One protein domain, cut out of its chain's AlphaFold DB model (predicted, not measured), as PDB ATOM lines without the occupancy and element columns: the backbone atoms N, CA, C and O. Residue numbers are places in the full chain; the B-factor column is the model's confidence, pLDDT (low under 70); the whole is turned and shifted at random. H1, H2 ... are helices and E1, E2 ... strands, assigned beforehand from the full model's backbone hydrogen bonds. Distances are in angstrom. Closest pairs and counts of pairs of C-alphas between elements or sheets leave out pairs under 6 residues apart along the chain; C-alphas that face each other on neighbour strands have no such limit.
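What this domain is: This is residues 4 to 108 of the 109 residues of an uncharacterized protein of Flavobacterium cellulosilyticum (UniProt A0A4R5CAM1). An elongated body has a strongly twisted four-strand sheet, E2 E3 E8 E7, at one end, a three-strand sheet, E1 E4 E9, in its middle, and a small hairpin, E5 and E6, at the other end. One helix, H1, lies at the side where E3 leads into E4 and grazes both larger sheets. The printed part has 105 residues with one named helix and nine named strands, in the chain order E1 E2 E3 E4 E5 E6 E7 E8 H1 E9, and its class is mostly strand. The two larger sheets, in the orders E2 E3 E8 E7 and E1 E4 E9, are mixed, and the pair E5 E6 is antiparallel. The whole is compact by its radius of gyration of the C-alphas, 14.0 A, and elongated in outline, spanning 44 by 26 by 23 A.

Where its parts are: In the largest sheet, E2 is residues 18 to 25, 19.0 A from first to last C-alpha, with C-alpha 18 at (108.871, 147.952, 148.646). E3 is residues 28 to 34, 18.8 A, E8 is residues 81 to 88, 17.0 A, and E7 is residues 74 to 78, 10.5 A. E1, residues 9 to 15, measures 20.3 A and starts at C-alpha 9, (101.971, 125.538, 150.130). E4, residues 37 to 44, measures 19.9 A. E9 is the short strand of residues 105 to 107, 6.8 A, ending at C-alpha 107, (101.016, 126.519, 160.822). E5 is residues 54 to 56, 6.7 A, and E6 is residues 61 to 63, 6.3 A. H1 is residues 91 to 100, 14.6 A.

How they stand to each other: In the largest sheet E2 and E7 are edge strands. E2 and E3 form a hairpin, antiparallel at 147 degrees, with N 20 and O 32 within hydrogen-bond range at 2.8 A. E2 bends by 62 degrees at residue 22. E3 and E8 are parallel neighbours at 68 degrees, with N 31 and O 86 2.8 A apart. E8 and E7 form a hairpin, antiparallel at 123 degrees, with N 83 and O 76 2.8 A apart. E8 bends by 89 degrees at residue 84, and its pairing is staggered: residues 81 to 86 pair with E7, residues 86 to 88 with E3. In the other mixed sheet E1 and E4 are antiparallel at 156 degrees, with N 11 and O 42 2.8 A apart. E4 and E9 are parallel at 33 degrees, with N 106 and O 41 2.9 A apart. H1 only grazes the sheet E2 E3 E8 E7, with its residues 92 to 97; the closest C-alphas of H1 and E3 are those of Thr 93 and Ile 34, 6.0 A apart. It also only grazes the sheet E1 E4 E9, with its residues 96 to 100; the closest C-alphas of H1 and E4 are those of Ser 100 and Ile 37, 6.7 A apart. In H1 every O i to N i+4 pair is within hydrogen-bond range. E5 and E6 form a hairpin, antiparallel at 159 degrees, with N 54 and O 63 2.7 A apart. Residues 4 to 5 pair with residues 54 to 55 of E5, antiparallel. Among the pairs that are apart are E5 and H1, and E6 and E8.

The domain as a whole: The two C-alphas farthest apart are those of Asp 58 and Lys 80, 45.4 A. The printed part has no cut, and no link is long; E4 to E5, with 9 residues, and E6 to E7, with 10, are short but not tight. The mean pLDDT of the printed part is 73.5. It is under 70 in 31 residues, among them residues 47 to 51, 65 to 74 and 100 to 108; E9 has a mean of 55.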
ATOM      1  N   PHE A   4     107.797 113.873 148.345       85.12
ATOM      2  CA  PHE A   4     106.357 113.845 148.068       85.12
ATOM      3  C   PHE A   4     105.715 115.240 148.072       85.12
ATOM      4  O   PHE A   4     106.192 116.167 148.725       85.12
ATOM      5  N   GLU A   5     104.611 115.391 147.339       85.19
ATOM      6  CA  GLU A   5     103.815 116.620 147.303       85.19
ATOM      7  C   GLU A   5     102.897 116.711 148.529       85.19
ATOM      8  O   GLU A   5     102.123 115.801 148.825       85.19
ATOM      9  N   THR A   6     102.967 117.831 149.242       82.38
ATOM     10  CA  THR A   6     102.318 117.997 150.554       82.38
ATOM     11  C   THR A   6     100.847 118.399 150.496       82.38
ATOM     12  O   THR A   6     100.196 118.415 151.537       82.38
ATOM     13  N   LYS A   7     100.314 118.744 149.313       85.00
ATOM     14  CA  LYS A   7      98.967 119.339 149.146       85.00
ATOM     15  C   LYS A   7      98.722 120.595 150.004       85.00
ATOM     16  O   LYS A   7      97.588 120.935 150.318       85.00
ATOM     17  N   THR A   8      99.802 121.243 150.418       80.19
ATOM     18  CA  THR A   8      99.838 122.532 151.112       80.19
ATOM     19  C   THR A   8     100.847 123.396 150.379       80.19
ATOM     20  O   THR A   8     101.675 122.848 149.661       80.19
ATOM     21  N   GLY A   9     100.845 124.709 150.555       77.38
ATOM     22  CA  GLY A   9     101.971 125.538 150.130       77.38
ATOM     23  C   GLY A   9     102.283 126.624 151.144       77.38
ATOM     24  O   GLY A   9     101.899 126.526 152.307       77.38
ATOM     25  N   PHE A  10     102.999 127.657 150.708       73.94
ATOM     26  CA  PHE A  10     103.507 128.694 151.598       73.94
ATOM     27  C   PHE A  10     102.790 130.031 151.414       73.94
ATOM     28  O   PHE A  10     102.506 130.460 150.296       73.94
ATOM     29  N   SER A  11     102.575 130.723 152.528       72.62
ATOM     30  CA  SER A  11     102.283 132.152 152.580       72.62
ATOM     31  C   SER A  11     103.432 132.854 153.290       72.62
ATOM     32  O   SER A  11     103.885 132.383 154.332       72.62
ATOM     33  N   ILE A  12     103.909 133.968 152.738       73.81
ATOM     34  CA  ILE A  12     104.964 134.771 153.357       73.81
ATOM     35  C   ILE A  12     104.399 136.130 153.729       73.81
ATOM     36  O   ILE A  12     103.833 136.831 152.887       73.81
ATOM     37  N   GLU A  13     104.591 136.494 154.990       73.62
ATOM     38  CA  GLU A  13     104.348 137.834 155.495       73.62
ATOM     39  C   GLU A  13     105.663 138.613 155.509       73.62
ATOM     40  O   GLU A  13     106.689 138.143 156.010       73.62
ATOM     41  N   LEU A  14     105.619 139.804 154.920       76.19
ATOM     42  CA  LEU A  14     106.737 140.729 154.852       76.19
ATOM     43  C   LEU A  14     106.336 142.045 155.502       76.19
ATOM     44  O   LEU A  14     105.232 142.541 155.279       76.19
ATOM     45  N   ILE A  15     107.278 142.640 156.221       78.25
ATOM     46  CA  ILE A  15     107.242 144.056 156.584       78.25
ATOM     47  C   ILE A  15     108.372 144.788 155.874       78.25
ATOM     48  O   ILE A  15     109.332 144.171 155.410       78.25
ATOM     49  N   GLU A  16     108.266 146.114 155.798       83.38
ATOM     50  CA  GLU A  16     109.318 146.985 155.248       83.38
ATOM     51  C   GLU A  16     109.726 146.643 153.801       83.38
ATOM     52  O   GLU A  16     110.788 147.043 153.320       83.38
ATOM     53  N   ASN A  17     108.889 145.898 153.076       84.88
ATOM     54  CA  ASN A  17     109.095 145.618 151.667       84.88
ATOM     55  C   ASN A  17     108.685 146.827 150.821       84.88
ATOM     56  O   ASN A  17     107.841 147.641 151.201       84.88
ATOM     57  N   ARG A  18     109.259 146.933 149.622       85.75
ATOM     58  CA  ARG A  18     108.871 147.952 148.646       85.75
ATOM     59  C   ARG A  18     108.283 147.298 147.412       85.75
ATOM     60  O   ARG A  18     108.910 146.425 146.822       85.75
ATOM     61  N   LEU A  19     107.136 147.797 146.963       86.19
ATOM     62  CA  LEU A  19     106.538 147.385 145.697       86.19
ATOM     63  C   LEU A  19     107.108 148.205 144.533       86.19
ATOM     64  O   LEU A  19     107.117 149.440 144.564       86.19
ATOM     65  N   ILE A  20     107.567 147.519 143.492       87.69
ATOM     66  CA  ILE A  20     107.984 148.106 142.218       87.69
ATOM     67  C   ILE A  20     106.964 147.701 141.160       87.69
ATOM     68  O   ILE A  20     106.736 146.516 140.957       87.69
ATOM     69  N   LEU A  21     106.363 148.678 140.475       88.56
ATOM     70  CA  LEU A  21     105.505 148.403 139.323       88.56
ATOM     71  C   LEU A  21     106.363 147.843 138.190       88.56
ATOM     72  O   LEU A  21     107.368 148.447 137.809       88.56
ATOM     73  N   ARG A  22     105.965 146.691 137.668       87.94
ATOM     74  CA  ARG A  22     106.714 145.959 136.641       87.94
ATOM     75  C   ARG A  22     105.971 145.860 135.327       87.94
ATOM     76  O   ARG A  22     106.595 145.624 134.301       87.94
ATOM     77  N   GLY A  23     104.672 146.118 135.359       87.50
ATOM     78  CA  GLY A  23     103.844 146.222 134.180       87.50
ATOM     79  C   GLY A  23     102.389 146.028 134.545       87.50
ATOM     80  O   GLY A  23     101.955 146.331 135.658       87.50
ATOM     81  N   GLU A  24     101.663 145.485 133.591       86.81
ATOM     82  CA  GLU A  24     100.266 145.127 133.715       86.81
ATOM     83  C   GLU A  24     100.126 143.645 133.378       86.81
ATOM     84  O   GLU A  24     100.802 143.135 132.483       86.81
ATOM     85  N   TYR A  25      99.265 142.953 134.110       80.00
ATOM     86  CA  TYR A  25      98.885 141.579 133.830       80.00
ATOM     87  C   TYR A  25      97.372 141.472 133.991       80.00
ATOM     88  O   TYR A  25      96.834 141.923 134.997       80.00
ATOM     89  N   ASN A  26      96.669 140.931 132.993       81.31
ATOM     90  CA  ASN A  26      95.201 140.855 132.972       81.31
ATOM     91  C   ASN A  26      94.491 142.182 133.324       81.31
ATOM     92  O   ASN A  26      93.524 142.188 134.083       81.31
ATOM     93  N   ASN A  27      94.961 143.309 132.778       83.62
ATOM     94  CA  ASN A  27      94.436 144.656 133.052       83.62
ATOM     95  C   ASN A  27      94.559 145.123 134.514       83.62
ATOM     96  O   ASN A  27      93.889 146.074 134.920       83.62
ATOM     97  N   LEU A  28      95.401 144.470 135.317       83.69
ATOM     98  CA  LEU A  28      95.717 144.886 136.678       83.69
ATOM     99  C   LEU A  28      97.213 145.187 136.809       83.69
ATOM    100  O   LEU A  28      98.043 144.512 136.190       83.69
ATOM    101  N   PRO A  29      97.592 146.179 137.628       86.12
ATOM    102  CA  PRO A  29      98.992 146.484 137.868       86.12
ATOM    103  C   PRO A  29      99.704 145.289 138.514       86.12
ATOM    104  O   PRO A  29      99.247 144.723 139.512       86.12
ATOM    105  N   LEU A  30     100.842 144.915 137.930       85.88
ATOM    106  CA  LEU A  30     101.713 143.847 138.406       85.88
ATOM    107  C   LEU A  30     102.899 144.457 139.155       85.88
ATOM    108  O   LEU A  30     103.717 145.185 138.579       85.88
ATOM    109  N   TYR A  31     103.011 144.130 140.436       85.19
ATOM    110  CA  TYR A  31     104.060 144.609 141.322       85.19
ATOM    111  C   TYR A  31     105.039 143.492 141.675       85.19
ATOM    112  O   TYR A  31     104.645 142.399 142.076       85.19
ATOM    113  N   GLU A  32     106.330 143.798 141.608       84.31
ATOM    114  CA  GLU A  32     107.339 143.009 142.301       84.31
ATOM    115  C   GLU A  32     107.536 143.563 143.705       84.31
ATOM    116  O   GLU A  32     107.807 144.755 143.878       84.31
ATOM    117  N   SER A  33     107.456 142.698 144.706       81.12
ATOM    118  CA  SER A  33     107.910 143.045 146.046       81.12
ATOM    119  C   SER A  33     109.429 142.890 146.110       81.12
ATOM    120  O   SER A  33     109.958 141.863 145.701       81.12
ATOM    121  N   ILE A  34     110.140 143.921 146.571       84.06
ATOM    122  CA  ILE A  34     111.603 143.980 146.674       84.06
ATOM    123  C   ILE A  34     112.006 144.268 148.116       84.06
ATOM    124  O   ILE A  34     111.545 145.247 148.710       84.06
ATOM    125  N   GLY A  35     112.965 143.488 148.620       77.44
ATOM    126  CA  GLY A  35     113.464 143.623 149.987       77.44
ATOM    127  C   GLY A  35     112.389 143.292 151.022       77.44
ATOM    128  O   GLY A  35     111.459 142.541 150.735       77.44
ATOM    129  N   GLY A  36     112.519 143.885 152.207       77.06
ATOM    130  CA  GLY A  36     111.654 143.620 153.352       77.06
ATOM    131  C   GLY A  36     112.196 142.539 154.278       77.06
ATOM    132  O   GLY A  36     113.158 141.837 153.962       77.06
ATOM    133  N   ILE A  37     111.573 142.447 155.446       77.50
ATOM    134  CA  ILE A  37     111.879 141.478 156.491       77.50
ATOM    135  C   ILE A  37     110.735 140.479 156.519       77.50
ATOM    136  O   ILE A  37     109.575 140.864 156.676       77.50
ATOM    137  N   ILE A  38     111.057 139.195 156.383       75.75
ATOM    138  CA  ILE A  38     110.070 138.142 156.602       75.75
ATOM    139  C   ILE A  38     109.737 138.080 158.087       75.75
ATOM    140  O   ILE A  38     110.609 137.818 158.916       75.75
ATOM    141  N   THR A  39     108.464 138.277 158.407       74.62
ATOM    142  CA  THR A  39     107.942 138.201 159.776       74.62
ATOM    143  C   THR A  39     107.254 136.878 160.061       74.62
ATOM    144  O   THR A  39     107.251 136.429 161.207       74.62
ATOM    145  N   ALA A  40     106.717 136.222 159.033       67.75
ATOM    146  CA  ALA A  40     106.142 134.891 159.147       67.75
ATOM    147  C   ALA A  40     106.206 134.137 157.816       67.75
ATOM    148  O   ALA A  40     106.038 134.715 156.740       67.75
ATOM    149  N   ILE A  41     106.391 132.822 157.907       73.19
ATOM    150  CA  ILE A  41     106.080 131.884 156.829       73.19
ATOM    151  C   ILE A  41     105.016 130.944 157.376       73.19
ATOM    152  O   ILE A  41     105.221 130.333 158.423       73.19
ATOM    153  N   ALA A  42     103.881 130.850 156.691       69.12
ATOM    154  CA  ALA A  42     102.792 129.964 157.065       69.12
ATOM    155  C   ALA A  42     102.617 128.840 156.046       69.12
ATOM    156  O   ALA A  42     102.628 129.094 154.840       69.12
ATOM    157  N   LEU A  43     102.407 127.616 156.531       74.62
ATOM    158  CA  LEU A  43     101.839 126.546 155.711       74.62
ATOM    159  C   LEU A  43     100.345 126.781 155.549       74.62
ATOM    160  O   LEU A  43      99.651 127.022 156.535       74.62
ATOM    161  N   VAL A  44      99.859 126.717 154.317       71.50
ATOM    162  CA  VAL A  44      98.456 126.962 153.980       71.50
ATOM    163  C   VAL A  44      97.928 125.849 153.086       71.50
ATOM    164  O   VAL A  44      98.633 125.356 152.207       71.50
ATOM    165  N   SER A  45      96.673 125.455 153.298       74.56
ATOM    166  CA  SER A  45      95.984 124.443 152.485       74.56
ATOM    167  C   SER A  45      95.710 124.924 151.059       74.56
ATOM    168  O   SER A  45      95.760 124.134 150.124       74.56
ATOM    169  N   ASN A  46      95.485 126.229 150.892       71.25
ATOM    170  CA  ASN A  46      95.273 126.882 149.605       71.25
ATOM    171  C   ASN A  46      96.363 127.940 149.387       71.25
ATOM    172  O   ASN A  46      96.167 129.109 149.739       71.25
ATOM    173  N   PRO A  47      97.545 127.556 148.874       66.94
ATOM    174  CA  PRO A  47      98.596 128.519 148.596       66.94
ATOM    175  C   PRO A  47      98.173 129.479 147.494       66.94
ATOM    176  O   PRO A  47      97.620 129.079 146.475       66.94
ATOM    177  N   ALA A  48      98.511 130.754 147.669       59.78
ATOM    178  CA  ALA A  48      98.177 131.796 146.702       59.78
ATOM    179  C   ALA A  48      98.847 131.574 145.329       59.78
ATOM    180  O   ALA A  48      98.410 132.110 144.319       59.78
ATOM    181  N   VAL A  49      99.904 130.761 145.296       58.47
ATOM    182  CA  VAL A  49     100.604 130.348 144.078       58.47
ATOM    183  C   VAL A  49     100.027 129.079 143.439       58.47
ATOM    184  O   VAL A  49     100.603 128.625 142.466       58.47
ATOM    185  N   GLU A  50      98.966 128.463 143.981       62.22
ATOM    186  CA  GLU A  50      98.351 127.200 143.498       62.22
ATOM    187  C   GLU A  50      99.334 126.027 143.268       62.22
ATOM    188  O   GLU A  50      98.976 124.984 142.726       62.22
ATOM    189  N   ILE A  51     100.583 126.173 143.715       68.44
ATOM    190  CA  ILE A  51     101.628 125.159 143.693       68.44
ATOM    191  C   ILE A  51     101.846 124.695 145.124       68.44
ATOM    192  O   ILE A  51     102.132 125.495 146.021       68.44
ATOM    193  N   ASN A  52     101.755 123.384 145.312       76.88
ATOM    194  CA  ASN A  52     102.023 122.757 146.591       76.88
ATOM    195  C   ASN A  52     103.532 122.658 146.865       76.88
ATOM    196  O   ASN A  52     104.353 122.532 145.955       76.88
ATOM    197  N   SER A  53     103.908 122.683 148.139       82.12
ATOM    198  CA  SER A  53     105.250 122.356 148.593       82.12
ATOM    199  C   SER A  53     105.554 120.867 148.427       82.12
ATOM    200  O   SER A  53     104.678 120.010 148.565       82.12
ATOM    201  N   ILE A  54     106.823 120.573 148.171       85.56
ATOM    202  CA  ILE A  54     107.431 119.250 148.107       85.56
ATOM    203  C   ILE A  54     108.229 119.042 149.394       85.56
ATOM    204  O   ILE A  54     109.087 119.856 149.731       85.56
ATOM    205  N   ALA A  55     107.964 117.953 150.104       83.69
ATOM    206  CA  ALA A  55     108.763 117.530 151.246       83.69
ATOM    207  C   ALA A  55     109.865 116.570 150.792       83.69
ATOM    208  O   ALA A  55     109.594 115.653 150.023       83.69
ATOM    209  N   ASP A  56     111.081 116.774 151.289       85.69
ATOM    210  CA  ASP A  56     112.205 115.840 151.247       85.69
ATOM    211  C   ASP A  56     112.419 115.292 152.664       85.69
ATOM    212  O   ASP A  56     112.913 115.987 153.562       85.69
ATOM    213  N   GLU A  57     111.996 114.048 152.886       81.25
ATOM    214  CA  GLU A  57     112.034 113.435 154.216       81.25
ATOM    215  C   GLU A  57     113.439 113.079 154.687       81.25
ATOM    216  O   GLU A  57     113.688 113.096 155.900       81.25
ATOM    217  N   ASP A  58     114.324 112.743 153.747       82.00
ATOM    218  CA  ASP A  58     115.687 112.295 154.028       82.00
ATOM    219  C   ASP A  58     116.496 113.468 154.592       82.00
ATOM    220  O   ASP A  58     117.224 113.319 155.573       82.00
ATOM    221  N   ASN A  59     116.294 114.660 154.020       82.50
ATOM    222  CA  ASN A  59     117.003 115.878 154.406       82.50
ATOM    223  C   ASN A  59     116.230 116.767 155.392       82.50
ATOM    224  O   ASN A  59     116.771 117.767 155.861       82.50
ATOM    225  N   LYS A  60     114.974 116.423 155.717       76.00
ATOM    226  CA  LYS A  60     114.059 117.264 156.515       76.00
ATOM    227  C   LYS A  60     113.873 118.660 155.912       76.00
ATOM    228  O   LYS A  60     113.785 119.651 156.634       76.00
ATOM    229  N   ILE A  61     113.804 118.732 154.583       80.00
ATOM    230  CA  ILE A  61     113.640 119.982 153.835       80.00
ATOM    231  C   ILE A  61     112.220 120.045 153.281       80.00
ATOM    232  O   ILE A  61     111.704 119.070 152.743       80.00
ATOM    233  N   LEU A  62     111.594 121.216 153.379       72.38
ATOM    234  CA  LEU A  62     110.347 121.515 152.689       72.38
ATOM    235  C   LEU A  62     110.613 122.583 151.627       72.38
ATOM    236  O   LEU A  62     110.961 123.718 151.943       72.38
ATOM    237  N   CYS A  63     110.461 122.206 150.365       75.44
ATOM    238  CA  CYS A  63     110.649 123.071 149.210       75.44
ATOM    239  C   CYS A  63     109.293 123.541 148.699       75.44
ATOM    240  O   CYS A  63     108.339 122.778 148.649       75.44
ATOM    241  N   GLY A  64     109.180 124.781 148.251       70.06
ATOM    242  CA  GLY A  64     107.958 125.254 147.612       70.06
ATOM    243  C   GLY A  64     108.190 126.587 146.940       70.06
ATOM    244  O   GLY A  64     109.210 127.245 147.156       70.06
ATOM    245  N   VAL A  65     107.254 126.971 146.081       60.28
ATOM    246  CA  VAL A  65     107.379 128.217 145.335       60.28
ATOM    247  C   VAL A  65     107.084 129.381 146.269       60.28
ATOM    248  O   VAL A  65     105.956 129.587 146.711       60.28
ATOM    249  N   VAL A  66     108.114 130.175 146.532       59.28
ATOM    250  CA  VAL A  66     107.985 131.477 147.177       59.28
ATOM    251  C   VAL A  66     107.711 132.508 146.080       59.28
ATOM    252  O   VAL A  66     108.624 133.140 145.582       59.28
ATOM    253  N   MET A  67     106.447 132.599 145.657       60.81
ATOM    254  CA  MET A  67     105.905 133.421 144.551       60.81
ATOM    255  C   MET A  67     106.679 133.394 143.222       60.81
ATOM    256  O   MET A  67     107.732 134.001 143.064       60.81
ATOM    257  N   SER A  68     106.062 132.787 142.208       44.97
ATOM    258  CA  SER A  68     106.470 132.929 140.808       44.97
ATOM    259  C   SER A  68     105.744 134.119 140.160       44.97
ATOM    260  O   SER A  68     104.555 134.294 140.424       44.97
ATOM    261  N   PRO A  69     106.388 134.892 139.263       45.25
ATOM    262  CA  PRO A  69     105.725 135.919 138.445       45.25
ATOM    263  C   PRO A  69     104.579 135.401 137.571       45.25
ATOM    264  O   PRO A  69     103.778 136.198 137.098       45.25
ATOM    265  N   ASN A  70     104.494 134.089 137.358       47.59
ATOM    266  CA  ASN A  70     103.515 133.488 136.458       47.59
ATOM    267  C   ASN A  70     102.230 133.021 137.166       47.59
ATOM    268  O   ASN A  70     101.393 132.397 136.520       47.59
ATOM    269  N   LEU A  71     102.084 133.265 138.476       49.78
ATOM    270  CA  LEU A  71     100.959 132.772 139.277       49.78
ATOM    271  C   LEU A  71     100.209 133.921 139.961       49.78
ATOM    272  O   LEU A  71     100.791 134.783 140.618       49.78
ATOM    273  N   ASN A  72      98.896 133.933 139.746       53.50
ATOM    274  CA  ASN A  72      97.997 135.058 139.974       53.50
ATOM    275  C   ASN A  72      97.628 135.222 141.451       53.50
ATOM    276  O   ASN A  72      96.621 134.684 141.897       53.50
ATOM    277  N   ILE A  73      98.372 136.030 142.206       59.09
ATOM    278  CA  ILE A  73      97.934 136.440 143.548       59.09
ATOM    279  C   ILE A  73      97.210 137.774 143.447       59.09
ATOM    280  O   ILE A  73      97.848 138.814 143.315       59.09
ATOM    281  N   PHE A  74      95.883 137.748 143.544       62.34
ATOM    282  CA  PHE A  74      95.083 138.962 143.662       62.34
ATOM    283  C   PHE A  74      95.221 139.532 145.082       62.34
ATOM    284  O   PHE A  74      94.745 138.940 146.053       62.34
ATOM    285  N   ARG A  75      95.901 140.673 145.220       70.31
ATOM    286  CA  ARG A  75      95.929 141.479 146.448       70.31
ATOM    287  C   ARG A  75      95.179 142.782 146.210       70.31
ATOM    288  O   ARG A  75      95.165 143.301 145.099       70.31
ATOM    289  N   ASP A  76      94.579 143.320 147.263       69.38
ATOM    290  CA  ASP A  76      93.852 144.589 147.226       69.38
ATOM    291  C   ASP A  76      94.684 145.761 147.765       69.38
ATOM    292  O   ASP A  76      94.128 146.823 148.011       69.38
ATOM    293  N   ILE A  77      96.000 145.601 147.946       75.06
ATOM    294  CA  ILE A  77      96.911 146.660 148.400       75.06
ATOM    295  C   ILE A  77      98.082 146.766 147.422       75.06
ATOM    296  O   ILE A  77      98.822 145.807 147.229       75.06
ATOM    297  N   GLY A  78      98.288 147.941 146.837       77.38
ATOM    298  CA  GLY A  78      99.431 148.273 145.990       77.38
ATOM    299  C   GLY A  78     100.165 149.523 146.484       77.38
ATOM    300  O   GLY A  78     100.038 149.934 147.641       77.38
ATOM    301  N   ARG A  79     100.974 150.151 145.621       74.25
ATOM    302  CA  ARG A  79     101.838 151.286 146.009       74.25
ATOM    303  C   ARG A  79     101.038 152.488 146.524       74.25
ATOM    304  O   ARG A  79     101.580 153.285 147.288       74.25
ATOM    305  N   LYS A  80      99.787 152.652 146.085       77.62
ATOM    306  CA  LYS A  80      98.933 153.799 146.448       77.62
ATOM    307  C   LYS A  80      97.881 153.465 147.510       77.62
ATOM    308  O   LYS A  80      96.956 154.248 147.709       77.62
ATOM    309  N   GLY A  81      98.024 152.340 148.207       79.56
ATOM    310  CA  GLY A  81      97.028 151.857 149.157       79.56
ATOM    311  C   GLY A  81      96.097 150.852 148.495       79.56
ATOM    312  O   GLY A  81      96.569 149.980 147.772       79.56
ATOM    313  N   LYS A  82      94.792 150.935 148.769       84.81
ATOM    314  CA  LYS A  82      93.843 149.902 148.346       84.81
ATOM    315  C   LYS A  82      93.637 149.910 146.822       84.81
ATOM    316  O   LYS A  82      93.017 150.829 146.295       84.81
ATOM    317  N   GLU A  83      94.152 148.905 146.122       82.50
ATOM    318  CA  GLU A  83      94.004 148.704 144.677       82.50
ATOM    319  C   GLU A  83      94.093 147.212 144.331       82.50
ATOM    320  O   GLU A  83      94.919 146.486 144.880       82.50
ATOM    321  N   ASN A  84      93.257 146.761 143.397       82.94
ATOM    322  CA  ASN A  84      93.344 145.407 142.859       82.94
ATOM    323  C   ASN A  84      94.651 145.266 142.078       82.94
ATOM    324  O   ASN A  84      94.874 145.997 141.114       82.94
ATOM    325  N   CYS A  85      95.511 144.343 142.486       77.75
ATOM    326  CA  CYS A  85      96.824 144.183 141.886       77.75
ATOM    327  C   CYS A  85      97.375 142.766 142.044       77.75
ATOM    328  O   CYS A  85      96.893 141.967 142.850       77.75
ATOM    329  N   TYR A  86      98.415 142.477 141.267       79.69
ATOM    330  CA  TYR A  86      99.169 141.234 141.357       79.69
ATOM    331  C   TYR A  86     100.514 141.467 142.031       79.69
ATOM    332  O   TYR A  86     101.179 142.468 141.757       79.69
ATOM    333  N   TRP A  87     100.927 140.549 142.904       78.25
ATOM    334  CA  TRP A  87     102.241 140.581 143.552       78.25
ATOM    335  C   TRP A  87     103.082 139.384 143.110       78.25
ATOM    336  O   TRP A  87     102.594 138.257 143.116       78.25
ATOM    337  N   TYR A  88     104.365 139.610 142.811       74.44
ATOM    338  CA  TYR A  88     105.336 138.539 142.571       74.44
ATOM    339  C   TYR A  88     106.703 138.799 143.225       74.44
ATOM    340  O   TYR A  88     107.032 139.934 143.578       74.44
ATOM    341  N   PHE A  89     107.507 137.742 143.384       74.50
ATOM    342  CA  PHE A  89     108.919 137.826 143.766       74.50
ATOM    343  C   PHE A  89     109.768 137.340 142.589       74.50
ATOM    344  O   PHE A  89     109.480 136.305 141.992       74.50
ATOM    345  N   SER A  90     110.817 138.074 142.219       71.06
ATOM    346  CA  SER A  90     111.829 137.509 141.319       71.06
ATOM    347  C   SER A  90     112.717 136.512 142.063       71.06
ATOM    348  O   SER A  90     112.856 136.585 143.285       71.06
ATOM    349  N   ALA A  91     113.396 135.637 141.316       69.88
ATOM    350  CA  ALA A  91     114.405 134.729 141.867       69.88
ATOM    351  C   ALA A  91     115.458 135.466 142.721       69.88
ATOM    352  O   ALA A  91     115.789 135.027 143.817       69.88
ATOM    353  N   HIS A  92     115.902 136.641 142.261       72.69
ATOM    354  CA  HIS A  92     116.841 137.504 142.987       72.69
ATOM    355  C   HIS A  92     116.283 138.003 144.325       72.69
ATOM    356  O   HIS A  92     116.991 138.071 145.328       72.69
ATOM    357  N   THR A  93     115.002 138.368 144.358       70.44
ATOM    358  CA  THR A  93     114.360 138.781 145.608       70.44
ATOM    359  C   THR A  93     114.244 137.613 146.578       70.44
ATOM    360  O   THR A  93     114.532 137.792 147.759       70.44
ATOM    361  N   ILE A  94     113.869 136.427 146.096       69.81
ATOM    362  CA  ILE A  94     113.766 135.219 146.926       69.81
ATOM    363  C   ILE A  94     115.112 134.915 147.592       69.81
ATOM    364  O   ILE A  94     115.161 134.737 148.806       69.81
ATOM    365  N   GLU A  95     116.207 134.941 146.831       72.12
ATOM    366  CA  GLU A  95     117.561 134.716 147.351       72.12
ATOM    367  C   GLU A  95     117.933 135.726 148.452       72.12
ATOM    368  O   GLU A  95     118.463 135.368 149.507       72.12
ATOM    369  N   LYS A  96     117.605 137.008 148.261       72.88
ATOM    370  CA  LYS A  96     117.822 138.034 149.295       72.88
ATOM    371  C   LYS A  96     116.989 137.792 150.547       72.88
ATOM    372  O   LYS A  96     117.500 137.949 151.654       72.88
ATOM    373  N   LEU A  97     115.727 137.415 150.374       68.00
ATOM    374  CA  LEU A  97     114.820 137.141 151.481       68.00
ATOM    375  C   LEU A  97     115.295 135.935 152.302       68.00
ATOM    376  O   LEU A  97     115.317 136.026 153.529       68.00
ATOM    377  N   GLN A  98     115.775 134.870 151.652       68.56
ATOM    378  CA  GLN A  98     116.357 133.692 152.311       68.56
ATOM    379  C   GLN A  98     117.535 134.054 153.224       68.56
ATOM    380  O   GLN A  98     117.602 133.577 154.354       68.56
ATOM    381  N   ASN A  99     118.410 134.962 152.787       70.38
ATOM    382  CA  ASN A  99     119.543 135.432 153.594       70.38
ATOM    383  C   ASN A  99     119.129 136.290 154.805       70.38
ATOM    384  O   ASN A  99     119.919 136.493 155.725       70.38
ATOM    385  N   SER A 100     117.906 136.822 154.802       65.19
ATOM    386  CA  SER A 100     117.378 137.694 155.858       65.19
ATOM    387  C   SER A 100     116.394 136.999 156.804       65.19
ATOM    388  O   SER A 100     115.987 137.599 157.801       65.19
ATOM    389  N   PHE A 101     115.999 135.755 156.509       67.12
ATOM    390  CA  PHE A 101     114.973 135.050 157.267       67.12
ATOM    391  C   PHE A 101     115.462 134.728 158.685       67.12
ATOM    392  O   PHE A 101     116.351 133.905 158.890       67.12
ATOM    393  N   LYS A 102     114.852 135.385 159.674       62.78
ATOM    394  CA  LYS A 102     115.028 135.116 161.113       62.78
ATOM    395  C   LYS A 102     113.708 134.724 161.792       62.78
ATOM    396  O   LYS A 102     113.616 134.771 163.014       62.78
ATOM    397  N   GLY A 103     112.676 134.439 160.996       58.84
ATOM    398  CA  GLY A 103     111.308 134.234 161.463       58.84
ATOM    399  C   GLY A 103     111.020 132.801 161.906       58.84
ATOM    400  O   GLY A 103     111.796 131.879 161.669       58.84
ATOM    401  N   GLU A 104     109.860 132.620 162.526       53.94
ATOM    402  CA  GLU A 104     109.319 131.308 162.881       53.94
ATOM    403  C   GLU A 104     108.374 130.808 161.780       53.94
ATOM    404  O   GLU A 104     107.633 131.587 161.168       53.94
ATOM    405  N   ILE A 105     108.382 129.497 161.531       58.25
ATOM    406  CA  ILE A 105     107.387 128.850 160.670       58.25
ATOM    407  C   ILE A 105     106.119 128.660 161.501       58.25
ATOM    408  O   ILE A 105     106.135 127.963 162.514       58.25
ATOM    409  N   LYS A 106     105.014 129.267 161.069       54.22
ATOM    410  CA  LYS A 106     103.693 129.086 161.682       54.22
ATOM    411  C   LYS A 106     102.880 128.088 160.863       54.22
ATOM    412  O   LYS A 106     103.008 128.001 159.645       54.22
ATOM    413  N   ILE A 107     102.013 127.332 161.521       53.41
ATOM    414  CA  ILE A 107     101.016 126.519 160.822       53.41
ATOM    415  C   ILE A 107      99.798 127.426 160.630       53.41
ATOM    416  O   ILE A 107      99.232 127.898 161.615       53.41
ATOM    417  N   GLY A 108      99.471 127.760 159.380       46.34
ATOM    418  CA  GLY A 108      98.294 128.565 159.057       46.34
ATOM    419  C   GLY A 108      97.009 127.756 159.248       46.34
ATOM    420  O   GLY A 108      97.021 126.534 159.101       46.34
TER     421      GLY A 108